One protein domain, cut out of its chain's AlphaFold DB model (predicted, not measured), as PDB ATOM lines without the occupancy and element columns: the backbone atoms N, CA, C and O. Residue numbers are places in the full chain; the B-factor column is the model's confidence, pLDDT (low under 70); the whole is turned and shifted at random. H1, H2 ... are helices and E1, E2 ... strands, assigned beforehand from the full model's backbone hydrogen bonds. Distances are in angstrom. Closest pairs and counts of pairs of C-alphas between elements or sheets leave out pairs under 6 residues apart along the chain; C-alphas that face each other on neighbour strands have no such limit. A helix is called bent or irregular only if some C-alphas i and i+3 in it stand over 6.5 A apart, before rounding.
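Overview. This is residues 224 to 274 of the 283 residues of an uncharacterized protein of Rhizophagus irregularis (strain DAOM 181602 / DAOM 197198 / MUCL 43194) (UniProt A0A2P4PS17). Little regular structure is found here: mostly loops, with a small two-strand sheet, E1 and E2, and helix H1 near it at one end, and helix H2 toward the other. The unnamed stretch 224 to 241 leads from the H2 end to H1. The 51 printed residues run H1, E1, H2, E2, a mixed class with only 19 residues in named elements. The whole is only just compact, close to loose, with radius of gyration of the C-alphas 11.4 A and spans of 37 by 26 by 15 A.

Arrangement. Look first at residues 237 to 238, which pair antiparallel with 254 to 255. H1, residues 242 to 247, comes closest to E1, residues 248 to 251, at the C-alphas of Leu 245 and Val 251, 6.2 A apart. E1 is antiparallel to E2, residues 267 to 270, at 176 degrees; find N 249 and O 269 at 2.9 A, within hydrogen-bond range. H2, residues 256 to 260, is apart from H1. In H1 and H2 every O i to N i+4 pair is within hydrogen-bond range.

Along the chain. Find C-alpha 242 at (212.631, 191.119, 209.893); H1 runs 8.4 A from there. E1 spans 6.6 A, H2 6.1 A and E2 7.7 A, ending at C-alpha 270, (221.410, 200.635, 204.526).

Size, cuts and confidence. The C-alphas farthest apart, Asn 235 and Gly 274, are 37.5 A apart. The printed part has no cut, and no link between named elements is long. Confidence is under 70 at residues 224 to 225, 268 and 273 to 274.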
ATOM      1  N   LYS A 224     224.212 193.882 227.879       57.34
ATOM      2  CA  LYS A 224     223.471 195.079 228.256       57.34
ATOM      3  C   LYS A 224     222.049 194.905 227.727       57.34
ATOM      4  O   LYS A 224     221.903 194.543 226.557       57.34
ATOM      5  N   PRO A 225     221.018 195.121 228.556       62.69
ATOM      6  CA  PRO A 225     219.658 195.119 228.056       62.69
ATOM      7  C   PRO A 225     219.537 196.212 226.983       62.69
ATOM      8  O   PRO A 225     220.105 197.296 227.162       62.69
ATOM      9  N   PRO A 226     218.851 195.942 225.861       73.56
ATOM     10  CA  PRO A 226     218.579 196.978 224.879       73.56
ATOM     11  C   PRO A 226     217.847 198.148 225.555       73.56
ATOM     12  O   PRO A 226     217.027 197.950 226.450       73.56
ATOM     13  N   ILE A 227     218.171 199.373 225.148       79.31
ATOM     14  CA  ILE A 227     217.504 200.603 225.594       79.31
ATOM     15  C   ILE A 227     216.984 201.354 224.376       79.31
ATOM     16  O   ILE A 227     217.595 201.313 223.308       79.31
ATOM     17  N   CYS A 228     215.853 202.035 224.537       83.56
ATOM     18  CA  CYS A 228     215.257 202.848 223.490       83.56
ATOM     19  C   CYS A 228     216.223 203.956 223.058       83.56
ATOM     20  O   CYS A 228     216.712 204.711 223.898       83.56
ATOM     21  N   TYR A 229     216.433 204.091 221.751       81.88
ATOM     22  CA  TYR A 229     217.319 205.086 221.148       81.88
ATOM     23  C   TYR A 229     216.977 206.530 221.550       81.88
ATOM     24  O   TYR A 229     217.871 207.351 221.726       81.88
ATOM     25  N   TYR A 230     215.688 206.838 221.723       76.50
ATOM     26  CA  TYR A 230     215.224 208.206 221.971       76.50
ATOM     27  C   TYR A 230     215.164 208.576 223.452       76.50
ATOM     28  O   TYR A 230     215.551 209.678 223.824       76.50
ATOM     29  N   CYS A 231     214.661 207.680 224.308       83.56
ATOM     30  CA  CYS A 231     214.443 207.993 225.725       83.56
ATOM     31  C   CYS A 231     215.391 207.271 226.687       83.56
ATOM     32  O   CYS A 231     215.297 207.489 227.892       83.56
ATOM     33  N   GLY A 232     216.250 206.374 226.193       75.56
ATOM     34  CA  GLY A 232     217.213 205.631 227.009       75.56
ATOM     35  C   GLY A 232     216.602 204.603 227.971       75.56
ATOM     36  O   GLY A 232     217.338 203.963 228.717       75.56
ATOM     37  N   LYS A 233     215.276 204.410 227.966       80.75
ATOM     38  CA  LYS A 233     214.584 203.433 228.824       80.75
ATOM     39  C   LYS A 233     214.619 202.036 228.197       80.75
ATOM     40  O   LYS A 233     214.462 201.899 226.986       80.75
ATOM     41  N   ASN A 234     214.777 201.002 229.017       80.25
ATOM     42  CA  ASN A 234     214.762 199.582 228.623       80.25
ATOM     43  C   ASN A 234     213.368 198.930 228.687       80.25
ATOM     44  O   ASN A 234     213.221 197.766 228.323       80.25
ATOM     45  N   ASN A 235     212.346 199.658 229.139       79.19
ATOM     46  CA  ASN A 235     210.995 199.121 229.295       79.19
ATOM     47  C   ASN A 235     210.168 199.294 228.015       79.19
ATOM     48  O   ASN A 235     210.283 200.305 227.318       79.19
ATOM     49  N   SER A 236     209.284 198.324 227.761       86.19
ATOM     50  CA  SER A 236     208.295 198.356 226.674       86.19
ATOM     51  C   SER A 236     208.910 198.543 225.284       86.19
ATOM     52  O   SER A 236     208.416 199.335 224.479       86.19
ATOM     53  N   LEU A 237     210.024 197.855 225.018       88.50
ATOM     54  CA  LEU A 237     210.636 197.832 223.691       88.50
ATOM     55  C   LEU A 237     209.744 197.100 222.691       88.50
ATOM     56  O   LEU A 237     209.117 196.097 223.015       88.50
ATOM     57  N   VAL A 238     209.707 197.634 221.480       88.56
ATOM     58  CA  VAL A 238     208.941 197.122 220.350       88.56
ATOM     59  C   VAL A 238     209.870 196.265 219.503       88.56
ATOM     60  O   VAL A 238     211.026 196.636 219.273       88.56
ATOM     61  N   GLU A 239     209.374 195.125 219.035       87.25
ATOM     62  CA  GLU A 239     210.123 194.258 218.130       87.25
ATOM     63  C   GLU A 239     210.229 194.900 216.741       87.25
ATOM     64  O   GLU A 239     209.246 195.388 216.179       87.25
ATOM     65  N   ALA A 240     211.447 194.940 216.199       86.56
ATOM     66  CA  ALA A 240     211.680 195.380 214.829       86.56
ATOM     67  C   ALA A 240     211.249 194.278 213.853       86.56
ATOM     68  O   ALA A 240     211.412 193.097 214.144       86.56
ATOM     69  N   THR A 241     210.744 194.659 212.679       86.94
ATOM     70  CA  THR A 241     210.396 193.681 211.642       86.94
ATOM     71  C   THR A 241     211.647 193.058 211.027       86.94
ATOM     72  O   THR A 241     212.698 193.703 210.927       86.94
ATOM     73  N   ASP A 242     211.525 191.821 210.548       81.81
ATOM     74  CA  ASP A 242     212.631 191.119 209.893       81.81
ATOM     75  C   ASP A 242     213.172 191.895 208.686       81.81
ATOM     76  O   ASP A 242     214.386 191.971 208.501       81.81
ATOM     77  N   ASP A 243     212.314 192.564 207.916       82.50
ATOM     78  CA  ASP A 243     212.730 193.396 206.780       82.50
ATOM     79  C   ASP A 243     213.672 194.539 207.197       82.50
ATOM     80  O   ASP A 243     214.653 194.840 206.509       82.50
ATOM     81  N   LEU A 244     213.412 195.164 208.349       82.50
ATOM     82  CA  LEU A 244     214.267 196.211 208.913       82.50
ATOM     83  C   LEU A 244     215.612 195.635 209.367       82.50
ATOM     84  O   LEU A 244     216.661 196.213 209.073       82.50
ATOM     85  N   LEU A 245     215.599 194.488 210.047       80.44
ATOM     86  CA  LEU A 245     216.815 193.826 210.533       80.44
ATOM     87  C   LEU A 245     217.718 193.360 209.378       80.44
ATOM     88  O   LEU A 245     218.943 193.496 209.440       80.44
ATOM     89  N   HIS A 246     217.123 192.868 208.291       80.50
ATOM     90  CA  HIS A 246     217.863 192.417 207.114       80.50
ATOM     91  C   HIS A 246     218.319 193.576 206.217       80.50
ATOM     92  O   HIS A 246     219.391 193.483 205.614       80.50
ATOM     93  N   GLY A 247     217.568 194.681 206.153       81.81
ATOM     94  CA  GLY A 247     217.855 195.825 205.280       81.81
ATOM     95  C   GLY A 247     218.956 196.777 205.766       81.81
ATOM     96  O   GLY A 247     219.504 197.543 204.966       81.81
ATOM     97  N   TYR A 248     219.315 196.736 207.050       77.31
ATOM     98  CA  TYR A 248     220.246 197.688 207.666       77.31
ATOM     99  C   TYR A 248     221.365 196.982 208.439       77.31
ATOM    100  O   TYR A 248     221.256 195.818 208.821       77.31
ATOM    101  N   GLN A 249     222.498 197.663 208.607       70.88
ATOM    102  CA  GLN A 249     223.623 197.171 209.405       70.88
ATOM    103  C   GLN A 249     223.322 197.266 210.901       70.88
ATOM    104  O   GLN A 249     223.695 196.367 211.651       70.88
ATOM    105  N   SER A 250     222.602 198.314 211.303       73.56
ATOM    106  CA  SER A 250     222.158 198.517 212.678       73.56
ATOM    107  C   SER A 250     220.711 199.001 212.707       73.56
ATOM    108  O   SER A 250     220.366 199.972 212.031       73.56
ATOM    109  N   VAL A 251     219.889 198.355 213.534       79.75
ATOM    110  CA  VAL A 251     218.538 198.800 213.901       79.75
ATOM    111  C   VAL A 251     218.543 199.048 215.403       79.75
ATOM    112  O   VAL A 251     218.794 198.130 216.184       79.75
ATOM    113  N   TYR A 252     218.330 200.295 215.813       83.19
ATOM    114  CA  TYR A 252     218.392 200.669 217.223       83.19
ATOM    115  C   TYR A 252     217.030 200.451 217.899       83.19
ATOM    116  O   TYR A 252     216.012 200.795 217.295       83.19
ATOM    117  N   PRO A 253     216.976 199.915 219.137       88.62
ATOM    118  CA  PRO A 253     215.712 199.620 219.809       88.62
ATOM    119  C   PRO A 253     214.818 200.855 219.978       88.62
ATOM    120  O   PRO A 253     215.297 201.960 220.239       88.62
ATOM    121  N   LEU A 254     213.506 200.651 219.893       88.31
ATOM    122  CA  LEU A 254     212.472 201.671 220.073       88.31
ATOM    123  C   LEU A 254     211.486 201.191 221.142       88.31
ATOM    124  O   LEU A 254     211.141 200.015 221.154       88.31
ATOM    125  N   CYS A 255     211.018 202.071 222.032       91.50
ATOM    126  CA  CYS A 255     209.935 201.743 222.967       91.50
ATOM    127  C   CYS A 255     208.572 202.238 222.476       91.50
ATOM    128  O   CYS A 255     208.488 203.218 221.733       91.50
ATOM    129  N   SER A 256     207.505 201.598 222.953       91.38
ATOM    130  CA  SER A 256     206.121 201.896 222.569       91.38
ATOM    131  C   SER A 256     205.732 203.354 222.823       91.38
ATOM    132  O   SER A 256     205.078 203.971 221.991       91.38
ATOM    133  N   ASN A 257     206.200 203.951 223.921       90.62
ATOM    134  CA  ASN A 257     205.941 205.361 224.226       90.62
ATOM    135  C   ASN A 257     206.549 206.299 223.176       90.62
ATOM    136  O   ASN A 257     205.894 207.236 222.734       90.62
ATOM    137  N   CYS A 258     207.789 206.042 222.751       88.38
ATOM    138  CA  CYS A 258     208.423 206.834 221.696       88.38
ATOM    139  C   CYS A 258     207.759 206.588 220.337       88.38
ATOM    140  O   CYS A 258     207.642 207.523 219.551       88.38
ATOM    141  N   GLN A 259     207.272 205.371 220.088       90.69
ATOM    142  CA  GLN A 259     206.500 205.061 218.888       90.69
ATOM    143  C   GLN A 259     205.169 205.829 218.841       90.69
ATOM    144  O   GLN A 259     204.835 206.409 217.811       90.69
ATOM    145  N   LEU A 260     204.441 205.904 219.962       90.94
ATOM    146  CA  LEU A 260     203.200 206.681 220.086       90.94
ATOM    147  C   LEU A 260     203.426 208.193 219.936       90.94
ATOM    148  O   LEU A 260     202.549 208.898 219.449       90.94
ATOM    149  N   LEU A 261     204.615 208.683 220.302       90.12
ATOM    150  CA  LEU A 261     205.046 210.068 220.070       90.12
ATOM    151  C   LEU A 261     205.468 210.343 218.611       90.12
ATOM    152  O   LEU A 261     205.892 211.452 218.298       90.12
ATOM    153  N   GLY A 262     205.354 209.354 217.719       89.81
ATOM    154  CA  GLY A 262     205.632 209.494 216.288       89.81
ATOM    155  C   GLY A 262     207.061 209.147 215.868       89.81
ATOM    156  O   GLY A 262     207.417 209.364 214.710       89.81
ATOM    157  N   HIS A 263     207.895 208.602 216.761       87.88
ATOM    158  CA  HIS A 263     209.223 208.124 216.375       87.88
ATOM    159  C   HIS A 263     209.157 206.748 215.703       87.88
ATOM    160  O   HIS A 263     208.454 205.846 216.152       87.88
ATOM    161  N   SER A 264     209.947 206.565 214.647       90.38
ATOM    162  CA  SER A 264     210.205 205.268 214.018       90.38
ATOM    163  C   SER A 264     211.563 204.709 214.459       90.38
ATOM    164  O   SER A 264     212.345 205.392 215.121       90.38
ATOM    165  N   PHE A 265     211.853 203.448 214.125       87.50
ATOM    166  CA  PHE A 265     213.162 202.852 214.402       87.50
ATOM    167  C   PHE A 265     214.274 203.678 213.746       87.50
ATOM    168  O   PHE A 265     214.246 203.922 212.539       87.50
ATOM    169  N   HIS A 266     215.281 204.068 214.529       83.12
ATOM    170  CA  HIS A 266     216.492 204.641 213.962       83.12
ATOM    171  C   HIS A 266     217.322 203.516 213.338       83.12
ATOM    172  O   HIS A 266     217.587 202.493 213.973       83.12
ATOM    173  N   THR A 267     217.727 203.698 212.085       81.69
ATOM    174  CA  THR A 267     218.457 202.689 211.312       81.69
ATOM    175  C   THR A 267     219.720 203.281 210.716       81.69
ATOM    176  O   THR A 267     219.702 204.412 210.227       81.69
ATOM    177  N   TRP A 268     220.794 202.498 210.674       66.31
ATOM    178  CA  TRP A 268     222.068 202.917 210.099       66.31
ATOM    179  C   TRP A 268     222.656 201.849 209.167       66.31
ATOM    180  O   TRP A 268     222.450 200.650 209.356       66.31
ATOM    181  N   GLY A 269     223.385 202.299 208.141       72.06
ATOM    182  CA  GLY A 269     224.080 201.424 207.194       72.06
ATOM    183  C   GLY A 269     223.130 200.619 206.305       72.06
ATOM    184  O   GLY A 269     223.117 199.392 206.366       72.06
ATOM    185  N   LYS A 270     222.312 201.297 205.486       82.62
ATOM    186  CA  LYS A 270     221.410 200.635 204.526       82.62
ATOM    187  C   LYS A 270     222.211 199.711 203.603       82.62
ATOM    188  O   LYS A 270     223.086 200.175 202.867       82.62
ATOM    189  N   LYS A 271     221.910 198.412 203.627       79.12
ATOM    190  CA  LYS A 271     222.593 197.410 202.805       79.12
ATOM    191  C   LYS A 271     222.089 197.537 201.367       79.12
ATOM    192  O   LYS A 271     220.890 197.449 201.108       79.12
ATOM    193  N   LYS A 272     222.993 197.795 200.417       70.31
ATOM    194  CA  LYS A 272     222.649 197.826 198.989       70.31
ATOM    195  C   LYS A 272     222.482 196.392 198.494       70.31
ATOM    196  O   LYS A 272     223.456 195.647 198.444       70.31
ATOM    197  N   VAL A 273     221.264 196.017 198.117       56.56
ATOM    198  CA  VAL A 273     221.008 194.764 197.402       56.56
ATOM    199  C   VAL A 273     221.333 195.005 195.926       56.56
ATOM    200  O   VAL A 273     220.622 195.743 195.259       56.56
ATOM    201  N   GLY A 274     222.451 194.435 195.467       54.19
ATOM    202  CA  GLY A 274     222.787 194.191 194.058       54.19
ATOM    203  C   GLY A 274     222.776 195.378 193.087       54.19
ATOM    204  O   GLY A 274     221.806 195.568 192.371       54.19
TER     205      GLY A 274